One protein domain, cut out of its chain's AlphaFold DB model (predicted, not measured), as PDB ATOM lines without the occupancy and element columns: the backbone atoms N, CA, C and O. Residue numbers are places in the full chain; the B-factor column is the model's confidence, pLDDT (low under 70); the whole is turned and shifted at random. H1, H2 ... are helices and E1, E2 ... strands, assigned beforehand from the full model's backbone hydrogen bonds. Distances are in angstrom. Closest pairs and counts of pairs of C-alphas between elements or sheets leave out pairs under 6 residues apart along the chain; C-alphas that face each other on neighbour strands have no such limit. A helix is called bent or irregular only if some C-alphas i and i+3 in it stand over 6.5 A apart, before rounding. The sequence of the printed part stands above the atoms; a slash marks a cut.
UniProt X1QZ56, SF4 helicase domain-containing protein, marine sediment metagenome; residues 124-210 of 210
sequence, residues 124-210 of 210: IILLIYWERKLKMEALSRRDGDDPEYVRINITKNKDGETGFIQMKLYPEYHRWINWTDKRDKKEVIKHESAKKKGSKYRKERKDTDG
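Overview. This is residues 124 to 210 of the 210 residues of the protein "SF4 helicase domain-containing protein" of marine sediment metagenome (UniProt X1QZ56). A small four-stranded sheet, curled like part of a barrel, makes the body, and the long helix H2 sticks out from it as a free arm. The short helix H1 only grazes the sheet, and residues 134 to 140 also stick out. The printed part has 87 residues, with E1, H1, E2, E3, E4 and H2 along the chain; the sheet's order is E1 E2 E3 E4, all antiparallel, and the class is mixed, helices and strands. The whole is extended, with a radius of gyration of the C-alphas of 19.2 A and spans of 64 by 33 by 28 A.

Arrangement. Look first at the strongly twisted sheet, where E2, residues 148 to 157, and E3, residues 163 to 170, form a hairpin; N 152 and O 165 are 2.8 A apart, within hydrogen-bond range. E4, residues 175 to 178, forms a hairpin with E3, with N 168 and O 177 at 2.9 A; E2, E3 and E4 are a meander, each strand the antiparallel neighbour of the one before. On the other side of E2 is the edge strand E1, residues 124 to 129, with N 127 and O 153 at 2.8 A. H1, residues 131 to 134, grazes the sheet with residues 131 to 133; its closest C-alphas to E2 are those of Glu 131 and Val 150, 7.2 A apart. H2, residues 182 to 204, is not on the sheet and is irregular, with C-alphas 183 and 186 7.2 A apart; 14 of its 19 O i to N i+4 pairs are within hydrogen-bond range, while H1 is too short for such a pair.

Along the chain. Find C-alpha 124 at (13.169, 38.017, -6.061), where E1 begins. E2 is 25.8 A long and E3 22.9 A. H2 runs 34.8 A to C-alpha 204 at (43.552, 25.342, 38.153).

Size, cuts and confidence. The two C-alphas farthest apart, those of Lys 158 and Gly 210, are 65.0 A apart. The printed part has no cut, and the link from H1 to E2 is long, with 13 residues. Confidence is low, under 70, at residues 137 to 139 and 181 to 210.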
ATOM      1  N   ILE A 124      12.533  38.234  -7.361       95.88
ATOM      2  CA  ILE A 124      13.169  38.017  -6.061       95.88
ATOM      3  C   ILE A 124      12.295  38.644  -4.972       95.88
ATOM      4  O   ILE A 124      11.780  39.749  -5.143       95.88
ATOM      5  N   ILE A 125      12.141  37.956  -3.837       95.81
ATOM      6  CA  ILE A 125      11.486  38.493  -2.636       95.81
ATOM      7  C   ILE A 125      12.466  38.421  -1.470       95.81
ATOM      8  O   ILE A 125      12.955  37.345  -1.117       95.81
ATOM      9  N   LEU A 126      12.728  39.585  -0.870       95.69
ATOM     10  CA  LEU A 126      13.593  39.751   0.292       95.69
ATOM     11  C   LEU A 126      12.762  40.193   1.494       95.69
ATOM     12  O   LEU A 126      12.139  41.254   1.465       95.69
ATOM     13  N   LEU A 127      12.781  39.412   2.572       94.94
ATOM     14  CA  LEU A 127      12.115  39.757   3.826       94.94
ATOM     15  C   LEU A 127      13.152  40.036   4.914       94.94
ATOM     16  O   LEU A 127      13.963  39.175   5.260       94.94
ATOM     17  N   ILE A 128      13.112  41.241   5.484       93.50
ATOM     18  CA  ILE A 128      14.047  41.665   6.531       93.50
ATOM     19  C   ILE A 128      13.516  41.223   7.899       93.50
ATOM     20  O   ILE A 128      12.447  41.650   8.332       93.50
ATOM     21  N   TYR A 129      14.292  40.400   8.603       91.94
ATOM     22  CA  TYR A 129      14.011  39.947   9.961       91.94
ATOM     23  C   TYR A 129      15.013  40.534  10.953       91.94
ATOM     24  O   TYR A 129      16.153  40.074  11.075       91.94
ATOM     25  N   TRP A 130      14.558  41.544  11.689       91.06
ATOM     26  CA  TRP A 130      15.305  42.173  12.772       91.06
ATOM     27  C   TRP A 130      14.696  41.773  14.119       91.06
ATOM     28  O   TRP A 130      13.881  42.488  14.700       91.06
ATOM     29  N   GLU A 131      15.088  40.594  14.601       85.31
ATOM     30  CA  GLU A 131      14.526  39.959  15.800       85.31
ATOM     31  C   GLU A 131      14.543  40.868  17.030       85.31
ATOM     32  O   GLU A 131      13.529  41.039  17.700       85.31
ATOM     33  N   ARG A 132      15.686  41.498  17.295       83.88
ATOM     34  CA  ARG A 132      15.881  42.381  18.446       83.88
ATOM     35  C   ARG A 132      14.915  43.567  18.462       83.88
ATOM     36  O   ARG A 132      14.336  43.878  19.499       83.88
ATOM     37  N   LYS A 133      14.670  44.173  17.295       82.81
ATOM     38  CA  LYS A 133      13.666  45.232  17.144       82.81
ATOM     39  C   LYS A 133      12.249  44.720  17.400       82.81
ATOM     40  O   LYS A 133      11.454  45.434  18.000       82.81
ATOM     41  N   LEU A 134      11.933  43.496  16.975       79.00
ATOM     42  CA  LEU A 134      10.617  42.889  17.202       79.00
ATOM     43  C   LEU A 134      10.377  42.523  18.671       79.00
ATOM     44  O   LEU A 134       9.251  42.635  19.141       79.00
ATOM     45  N   LYS A 135      11.424  42.141  19.408       79.50
ATOM     46  CA  LYS A 135      11.351  41.884  20.856       79.50
ATOM     47  C   LYS A 135      11.262  43.157  21.703       79.50
ATOM     48  O   LYS A 135      11.207  43.055  22.922       79.50
ATOM     49  N   MET A 136      11.252  44.339  21.074       72.25
ATOM     50  CA  MET A 136      11.300  45.639  21.753       72.25
ATOM     51  C   MET A 136      12.431  45.719  22.788       72.25
ATOM     52  O   MET A 136      12.311  46.399  23.805       72.25
ATOM     53  N   GLU A 137      13.553  45.047  22.517       68.69
ATOM     54  CA  GLU A 137      14.770  45.159  23.316       68.69
ATOM     55  C   GLU A 137      15.399  46.530  23.032       68.69
ATOM     56  O   GLU A 137      16.338  46.673  22.246       68.69
ATOM     57  N   ALA A 138      14.821  47.573  23.624       56.47
ATOM     58  CA  ALA A 138      15.342  48.923  23.563       56.47
ATOM     59  C   ALA A 138      16.610  48.985  24.415       56.47
ATOM     60  O   ALA A 138      16.556  49.226  25.617       56.47
ATOM     61  N   LEU A 139      17.768  48.772  23.795       59.75
ATOM     62  CA  LEU A 139      19.000  49.274  24.384       59.75
ATOM     63  C   LEU A 139      19.186  50.703  23.893       59.75
ATOM     64  O   LEU A 139      19.238  50.953  22.688       59.75
ATOM     65  N   SER A 140      19.278  51.642  24.829       70.62
ATOM     66  CA  SER A 140      19.873  52.949  24.569       70.62
ATOM     67  C   SER A 140      21.269  52.715  23.996       70.62
ATOM     68  O   SER A 140      22.192  52.388  24.739       70.62
ATOM     69  N   ARG A 141      21.399  52.809  22.669       74.00
ATOM     70  CA  ARG A 141      22.670  52.601  21.975       74.00
ATOM     71  C   ARG A 141      23.541  53.847  22.069       74.00
ATOM     72  O   ARG A 141      23.037  54.966  21.945       74.00
ATOM     73  N   ARG A 142      24.840  53.649  22.261       72.44
ATOM     74  CA  ARG A 142      25.871  54.691  22.224       72.44
ATOM     75  C   ARG A 142      26.738  54.534  20.981       72.44
ATOM     76  O   ARG A 142      26.839  53.453  20.401       72.44
ATOM     77  N   ASP A 143      27.372  55.632  20.580       71.06
ATOM     78  CA  ASP A 143      28.365  55.604  19.511       71.06
ATOM     79  C   ASP A 143      29.490  54.631  19.904       71.06
ATOM     80  O   ASP A 143      30.148  54.817  20.928       71.06
ATOM     81  N   GLY A 144      29.696  53.593  19.089       74.12
ATOM     82  CA  GLY A 144      30.727  52.574  19.316       74.12
ATOM     83  C   GLY A 144      30.216  51.245  19.877       74.12
ATOM     84  O   GLY A 144      31.024  50.340  20.054       74.12
ATOM     85  N   ASP A 145      28.910  51.102  20.118       82.50
ATOM     86  CA  ASP A 145      28.322  49.811  20.482       82.50
ATOM     87  C   ASP A 145      28.445  48.777  19.345       82.50
ATOM     88  O   ASP A 145      28.409  49.116  18.155       82.50
ATOM     89  N   ASP A 146      28.501  47.495  19.721       86.38
ATOM     90  CA  ASP A 146      28.558  46.371  18.783       86.38
ATOM     91  C   ASP A 146      27.398  46.396  17.767       86.38
ATOM     92  O   ASP A 146      26.270  46.818  18.079       86.38
ATOM     93  N   PRO A 147      27.628  45.919  16.529       89.25
ATOM     94  CA  PRO A 147      26.569  45.826  15.540       89.25
ATOM     95  C   PRO A 147      25.483  44.846  15.985       89.25
ATOM     96  O   PRO A 147      25.736  43.809  16.595       89.25
ATOM     97  N   GLU A 148      24.255  45.150  15.595       90.25
ATOM     98  CA  GLU A 148      23.154  44.204  15.659       90.25
ATOM     99  C   GLU A 148      23.162  43.260  14.470       90.25
ATOM    100  O   GLU A 148      23.652  43.579  13.388       90.25
ATOM    101  N   TYR A 149      22.572  42.091  14.669       90.25
ATOM    102  CA  TYR A 149      22.481  41.085  13.633       90.25
ATOM    103  C   TYR A 149      21.080  41.043  13.051       90.25
ATOM    104  O   TYR A 149      20.092  40.877  13.767       90.25
ATOM    105  N   VAL A 150      21.013  41.195  11.734       93.56
ATOM    106  CA  VAL A 150      19.763  41.220  10.986       93.56
ATOM    107  C   VAL A 150      19.842  40.199   9.872       93.56
ATOM    108  O   VAL A 150      20.860  40.086   9.187       93.56
ATOM    109  N   ARG A 151      18.762  39.446   9.692       93.62
ATOM    110  CA  ARG A 151      18.669  38.429   8.653       93.62
ATOM    111  C   ARG A 151      17.854  38.963   7.484       93.62
ATOM    112  O   ARG A 151      16.752  39.467   7.682       93.62
ATOM    113  N   ILE A 152      18.377  38.828   6.273       95.06
ATOM    114  CA  ILE A 152      17.642  39.070   5.031       95.06
ATOM    115  C   ILE A 152      17.276  37.700   4.469       95.06
ATOM    116  O   ILE A 152      18.151  36.966   4.018       95.06
ATOM    117  N   ASN A 153      16.001  37.330   4.542       95.12
ATOM    118  CA  ASN A 153      15.512  36.064   4.010       95.12
ATOM    119  C   ASN A 153      15.185  36.229   2.526       95.12
ATOM    120  O   ASN A 153      14.392  37.097   2.171       95.12
ATOM    121  N   ILE A 154      15.761  35.379   1.685       96.62
ATOM    122  CA  ILE A 154      15.425  35.254   0.268       96.62
ATOM    123  C   ILE A 154      14.334  34.192   0.187       96.62
ATOM    124  O   ILE A 154      14.626  32.998   0.245       96.62
ATOM    125  N   THR A 155      13.074  34.614   0.130       95.56
ATOM    126  CA  THR A 155      11.921  33.695   0.161       95.56
ATOM    127  C   THR A 155      11.416  33.319  -1.223       95.56
ATOM    128  O   THR A 155      10.720  32.319  -1.372       95.56
ATOM    129  N   LYS A 156      11.792  34.097  -2.238       95.31
ATOM    130  CA  LYS A 156      11.622  33.767  -3.650       95.31
ATOM    131  C   LYS A 156      12.867  34.217  -4.397       95.31
ATOM    132  O   LYS A 156      13.347  35.326  -4.169       95.31
ATOM    133  N   ASN A 157      13.354  33.363  -5.281       96.69
ATOM    134  CA  ASN A 157      14.407  33.671  -6.229       96.69
ATOM    135  C   ASN A 157      14.136  32.855  -7.492       96.69
ATOM    136  O   ASN A 157      14.151  31.630  -7.442       96.69
ATOM    137  N   LYS A 158      13.789  33.524  -8.592       94.44
ATOM    138  CA  LYS A 158      13.423  32.844  -9.836       94.44
ATOM    139  C   LYS A 158      14.624  32.165 -10.505       94.44
ATOM    140  O   LYS A 158      14.451  31.105 -11.096       94.44
ATOM    141  N   ASP A 159      15.812  32.751 -10.360       94.19
ATOM    142  CA  ASP A 159      17.029  32.347 -11.074       94.19
ATOM    143  C   ASP A 159      18.087  31.740 -10.136       94.19
ATOM    144  O   ASP A 159      19.272  31.684 -10.464       94.19
ATOM    145  N   GLY A 160      17.693  31.293  -8.941       95.06
ATOM    146  CA  GLY A 160      18.636  30.722  -7.989       95.06
ATOM    147  C   GLY A 160      18.003  30.227  -6.697       95.06
ATOM    148  O   GLY A 160      16.793  30.038  -6.590       95.06
ATOM    149  N   GLU A 161      18.848  30.013  -5.695       95.44
ATOM    150  CA  GLU A 161      18.432  29.428  -4.423       95.44
ATOM    151  C   GLU A 161      17.724  30.439  -3.512       95.44
ATOM    152  O   GLU A 161      17.960  31.654  -3.550       95.44
ATOM    153  N   THR A 162      16.849  29.898  -2.666       96.69
ATOM    154  CA  THR A 162      16.286  30.591  -1.506       96.69
ATOM    155  C   THR A 162      17.173  30.358  -0.285       96.69
ATOM    156  O   THR A 162      18.034  29.481  -0.272       96.69
ATOM    157  N   GLY A 163      16.988  31.152   0.767       95.44
ATOM    158  CA  GLY A 163      17.805  31.029   1.968       95.44
ATOM    159  C   GLY A 163      17.828  32.314   2.770       95.44
ATOM    160  O   GLY A 163      16.845  33.054   2.816       95.44
ATOM    161  N   PHE A 164      18.954  32.597   3.416       94.50
ATOM    162  CA  PHE A 164      19.117  33.852   4.132       94.50
ATOM    163  C   PHE A 164      20.550  34.364   4.106       94.50
ATOM    164  O   PHE A 164      21.511  33.600   4.082       94.50
ATOM    165  N   ILE A 165      20.672  35.685   4.191       93.12
ATOM    166  CA  ILE A 165      21.934  36.397   4.356       93.12
ATOM    167  C   ILE A 165      21.933  37.026   5.746       93.12
ATOM    168  O   ILE A 165      21.001  37.742   6.119       93.12
ATOM    169  N   GLN A 166      22.984  36.762   6.520       93.81
ATOM    170  CA  GLN A 166      23.208  37.427   7.800       93.81
ATOM    171  C   GLN A 166      23.975  38.734   7.572       93.81
ATOM    172  O   GLN A 166      25.025  38.746   6.929       93.81
ATOM    173  N   MET A 167      23.473  39.827   8.138       94.69
ATOM    174  CA  MET A 167      24.061  41.159   8.045       94.69
ATOM    175  C   MET A 167      24.344  41.737   9.430       94.69
ATOM    176  O   MET A 167      23.650  41.431  10.402       94.69
ATOM    177  N   LYS A 168      25.353  42.607   9.500       93.31
ATOM    178  CA  LYS A 168      25.604  43.500  10.634       93.31
ATOM    179  C   LYS A 168      24.921  44.839  10.367       93.31
ATOM    180  O   LYS A 168      25.100  45.413   9.295       93.31
ATOM    181  N   LEU A 169      24.169  45.345  11.331       91.94
ATOM    182  CA  LEU A 169      23.505  46.641  11.293       91.94
ATOM    183  C   LEU A 169      24.037  47.498  12.439       91.94
ATOM    184  O   LEU A 169      24.063  47.057  13.581       91.94
ATOM    185  N   TYR A 170      24.409  48.738  12.138       90.06
ATOM    186  CA  TYR A 170      24.582  49.798  13.129       90.06
ATOM    187  C   TYR A 170      23.371  50.736  13.028       90.06
ATOM    188  O   TYR A 170      23.372  51.627  12.165       90.06
ATOM    189  N   PRO A 171      22.305  50.518  13.827       87.00
ATOM    190  CA  PRO A 171      21.055  51.271  13.730       87.00
ATOM    191  C   PRO A 171      21.239  52.786  13.857       87.00
ATOM    192  O   PRO A 171      20.611  53.551  13.129       87.00
ATOM    193  N   GLU A 172      22.139  53.220  14.736       82.31
ATOM    194  CA  GLU A 172      22.473  54.618  15.008       82.31
ATOM    195  C   GLU A 172      23.001  55.357  13.772       82.31
ATOM    196  O   GLU A 172      22.785  56.564  13.644       82.31
ATOM    197  N   TYR A 173      23.608  54.628  12.832       84.50
ATOM    198  CA  TYR A 173      24.162  55.160  11.586       84.50
ATOM    199  C   TYR A 173      23.361  54.746  10.344       84.50
ATOM    200  O   TYR A 173      23.731  55.137   9.243       84.50
ATOM    201  N   HIS A 174      22.296  53.944  10.494       87.38
ATOM    202  CA  HIS A 174      21.583  53.285   9.385       87.38
ATOM    203  C   HIS A 174      22.530  52.529   8.431       87.38
ATOM    204  O   HIS A 174      22.305  52.459   7.223       87.38
ATOM    205  N   ARG A 175      23.616  51.965   8.977       89.00
ATOM    206  CA  ARG A 175      24.707  51.370   8.198       89.00
ATOM    207  C   ARG A 175      24.661  49.852   8.261       89.00
ATOM    208  O   ARG A 175      24.748  49.275   9.343       89.00
ATOM    209  N   TRP A 176      24.621  49.228   7.091       91.94
ATOM    210  CA  TRP A 176      24.688  47.780   6.918       91.94
ATOM    211  C   TRP A 176      26.097  47.359   6.499       91.94
ATOM    212  O   TRP A 176      26.715  48.010   5.660       91.94
ATOM    213  N   ILE A 177      26.610  46.279   7.083       90.62
ATOM    214  CA  ILE A 177      27.920  45.702   6.765       90.62
ATOM    215  C   ILE A 177      27.760  44.195   6.568       90.62
ATOM    216  O   ILE A 177      26.986  43.539   7.272       90.62
ATOM    217  N   ASN A 178      28.496  43.636   5.607       86.19
ATOM    218  CA  ASN A 178      28.561  42.193   5.412       86.19
ATOM    219  C   ASN A 178      29.058  41.514   6.703       86.19
ATOM    220  O   ASN A 178      30.054  41.936   7.290       86.19
ATOM    221  N   TRP A 179      28.388  40.442   7.132       77.69
ATOM    222  CA  TRP A 179      28.787  39.664   8.310       77.69
ATOM    223  C   TRP A 179      30.259  39.216   8.263       77.69
ATOM    224  O   TRP A 179      30.947  39.240   9.288       77.69
ATOM    225  N   THR A 180      30.744  38.853   7.070       73.50
ATOM    226  CA  THR A 180      32.084  38.291   6.827       73.50
ATOM    227  C   THR A 180      33.196  39.328   6.658       73.50
ATOM    228  O   THR A 180      34.355  38.946   6.471       73.50
ATOM    229  N   ASP A 181      32.879  40.625   6.717       65.88
ATOM    230  CA  ASP A 181      33.866  41.681   6.507       65.88
ATOM    231  C   ASP A 181      35.029  41.556   7.511       65.88
ATOM    232  O   ASP A 181      34.861  41.603   8.732       65.88
ATOM    233  N   LYS A 182      36.238  41.341   6.975       47.44
ATOM    234  CA  LYS A 182      37.452  40.994   7.733       47.44
ATOM    235  C   LYS A 182      37.989  42.152   8.580       47.44
ATOM    236  O   LYS A 182      38.911  41.922   9.367       47.44
ATOM    237  N   ARG A 183      37.432  43.362   8.449       54.31
ATOM    238  CA  ARG A 183      37.786  44.533   9.272       54.31
ATOM    239  C   ARG A 183      37.564  44.300  10.779       54.31
ATOM    240  O   ARG A 183      38.283  44.898  11.573       54.31
ATOM    241  N   ASP A 184      36.728  43.326  11.156       49.72
ATOM    242  CA  ASP A 184      36.459  42.945  12.555       49.72
ATOM    243  C   ASP A 184      37.398  41.853  13.122       49.72
ATOM    244  O   ASP A 184      37.338  41.518  14.307       49.72
ATOM    245  N   LYS A 185      38.315  41.276  12.326       40.47
ATOM    246  CA  LYS A 185      39.184  40.179  12.808       40.47
ATOM    247  C   LYS A 185      40.129  40.585  13.948       40.47
ATOM    248  O   LYS A 185      40.571  39.715  14.695       40.47
ATOM    249  N   LYS A 186      40.432  41.877  14.117       42.47
ATOM    250  CA  LYS A 186      41.293  42.356  15.216       42.47
ATOM    251  C   LYS A 186      40.616  42.281  16.592       42.47
ATOM    252  O   LYS A 186      41.326  42.157  17.589       42.47
ATOM    253  N   GLU A 187      39.285  42.296  16.664       43.28
ATOM    254  CA  GLU A 187      38.550  42.209  17.936       43.28
ATOM    255  C   GLU A 187      38.178  40.772  18.310       43.28
ATOM    256  O   GLU A 187      38.291  40.391  19.477       43.28
ATOM    257  N   VAL A 188      37.867  39.925  17.323       44.97
ATOM    258  CA  VAL A 188      37.577  38.498  17.556       44.97
ATOM    259  C   VAL A 188      38.785  37.769  18.163       44.97
ATOM    260  O   VAL A 188      38.630  37.017  19.126       44.97
ATOM    261  N   ILE A 189      40.010  38.070  17.703       47.50
ATOM    262  CA  ILE A 189      41.244  37.486  18.264       47.50
ATOM    263  C   ILE A 189      41.456  37.936  19.723       47.50
ATOM    264  O   ILE A 189      41.913  37.141  20.549       47.50
ATOM    265  N   LYS A 190      41.075  39.170  20.089       43.25
ATOM    266  CA  LYS A 190      41.138  39.645  21.485       43.25
ATOM    267  C   LYS A 190      40.109  38.940  22.372       43.25
ATOM    268  O   LYS A 190      40.460  38.513  23.473       43.25
ATOM    269  N   HIS A 191      38.879  38.750  21.892       45.47
ATOM    270  CA  HIS A 191      37.818  38.087  22.656       45.47
ATOM    271  C   HIS A 191      38.052  36.578  22.851       45.47
ATOM    272  O   HIS A 191      37.805  36.058  23.942       45.47
ATOM    273  N   GLU A 192      38.586  35.872  21.851       45.97
ATOM    274  CA  GLU A 192      38.965  34.457  21.991       45.97
ATOM    275  C   GLU A 192      40.189  34.267  22.898       45.97
ATOM    276  O   GLU A 192      40.227  33.330  23.702       45.97
ATOM    277  N   SER A 193      41.154  35.191  22.846       46.81
ATOM    278  CA  SER A 193      42.315  35.191  23.746       46.81
ATOM    279  C   SER A 193      41.915  35.451  25.206       46.81
ATOM    280  O   SER A 193      42.462  34.827  26.119       46.81
ATOM    281  N   ALA A 194      40.922  36.317  25.440       51.66
ATOM    282  CA  ALA A 194      40.371  36.587  26.769       51.66
ATOM    283  C   ALA A 194      39.559  35.399  27.325       51.66
ATOM    284  O   ALA A 194      39.733  35.029  28.488       51.66
ATOM    285  N   LYS A 195      38.742  34.732  26.492       52.53
ATOM    286  CA  LYS A 195      38.007  33.513  26.891       52.53
ATOM    287  C   LYS A 195      38.940  32.332  27.189       52.53
ATOM    288  O   LYS A 195      38.710  31.617  28.164       52.53
ATOM    289  N   LYS A 196      40.024  32.153  26.420       53.38
ATOM    290  CA  LYS A 196      41.041  31.120  26.700       53.38
ATOM    291  C   LYS A 196      41.801  31.380  28.006       53.38
ATOM    292  O   LYS A 196      42.034  30.432  28.752       53.38
ATOM    293  N   LYS A 197      42.123  32.639  28.334       51.22
ATOM    294  CA  LYS A 197      42.741  32.994  29.627       51.22
ATOM    295  C   LYS A 197      41.792  32.766  30.811       51.22
ATOM    296  O   LYS A 197      42.205  32.165  31.797       51.22
ATOM    297  N   GLY A 198      40.515  33.142  30.695       49.47
ATOM    298  CA  GLY A 198      39.514  32.909  31.749       49.47
ATOM    299  C   GLY A 198      39.189  31.428  31.998       49.47
ATOM    300  O   GLY A 198      38.938  31.032  33.134       49.47
ATOM    301  N   SER A 199      39.250  30.584  30.961       51.97
ATOM    302  CA  SER A 199      39.048  29.133  31.103       51.97
ATOM    303  C   SER A 199      40.221  28.417  31.781       51.97
ATOM    304  O   SER A 199      39.998  27.372  32.390       51.97
ATOM    305  N   LYS A 200      41.452  28.939  31.672       46.34
ATOM    306  CA  LYS A 200      42.646  28.324  32.276       46.34
ATOM    307  C   LYS A 200      42.657  28.509  33.800       46.34
ATOM    308  O   LYS A 200      42.758  27.529  34.528       46.34
ATOM    309  N   TYR A 201      42.351  29.723  34.267       46.56
ATOM    310  CA  TYR A 201      42.240  30.044  35.699       46.56
ATOM    311  C   TYR A 201      41.107  29.305  36.432       46.56
ATOM    312  O   TYR A 201      41.180  29.103  37.641       46.56
ATOM    313  N   ARG A 202      40.042  28.895  35.725       45.56
ATOM    314  CA  ARG A 202      38.905  28.183  36.336       45.56
ATOM    315  C   ARG A 202      39.133  26.671  36.476       45.56
ATOM    316  O   ARG A 202      38.427  26.049  37.263       45.56
ATOM    317  N   LYS A 203      40.085  26.091  35.732       48.44
ATOM    318  CA  LYS A 203      40.495  24.685  35.900       48.44
ATOM    319  C   LYS A 203      41.513  24.528  37.030       48.44
ATOM    320  O   LYS A 203      41.313  23.674  37.875       48.44
ATOM    321  N   GLU A 204      42.493  25.425  37.128       47.53
ATOM    322  CA  GLU A 204      43.552  25.342  38.153       47.53
ATOM    323  C   GLU A 204      43.041  25.473  39.603       47.53
ATOM    324  O   GLU A 204      43.667  24.946  40.510       47.53
ATOM    325  N   ARG A 205      41.882  26.106  39.843       47.12
ATOM    326  CA  ARG A 205      41.270  26.179  41.189       47.12
ATOM    327  C   ARG A 205      40.460  24.949  41.606       47.12
ATOM    328  O   ARG A 205      40.049  24.884  42.754       47.12
ATOM    329  N   LYS A 206      40.149  24.024  40.691       50.66
ATOM    330  CA  LYS A 206      39.384  22.811  41.037       50.66
ATOM    331  C   LYS A 206      40.266  21.635  41.447       50.66
ATOM    332  O   LYS A 206      39.738  20.694  42.022       50.66
ATOM    333  N   ASP A 207      41.571  21.727  41.205       52.16
ATOM    334  CA  ASP A 207      42.520  20.637  41.444       52.16
ATOM    335  C   ASP A 207      43.348  20.839  42.735       52.16
ATOM    336  O   ASP A 207      44.268  20.071  42.996       52.16
ATOM    337  N   THR A 208      43.039  21.860  43.551       52.84
ATOM    338  CA  THR A 208      43.761  22.177  44.805       52.84
ATOM    339  C   THR A 208      42.950  21.996  46.095       52.84
ATOM    340  O   THR A 208      43.521  22.174  47.163       52.84
ATOM    341  N   ASP A 209      41.668  21.624  46.014       51.16
ATOM    342  CA  ASP A 209      40.781  21.419  47.181       51.16
ATOM    343  C   ASP A 209      40.243  19.967  47.259       51.16
ATOM    344  O   ASP A 209      39.055  19.743  47.502       51.16
ATOM    345  N   GLY A 210      41.106  18.975  47.010       41.06
ATOM    346  CA  GLY A 210      40.799  17.542  47.121       41.06
ATOM    347  C   GLY A 210      41.846  16.794  47.928       41.06
ATOM    348  O   GLY A 210      43.044  16.996  47.630       41.06
TER     349      GLY A 210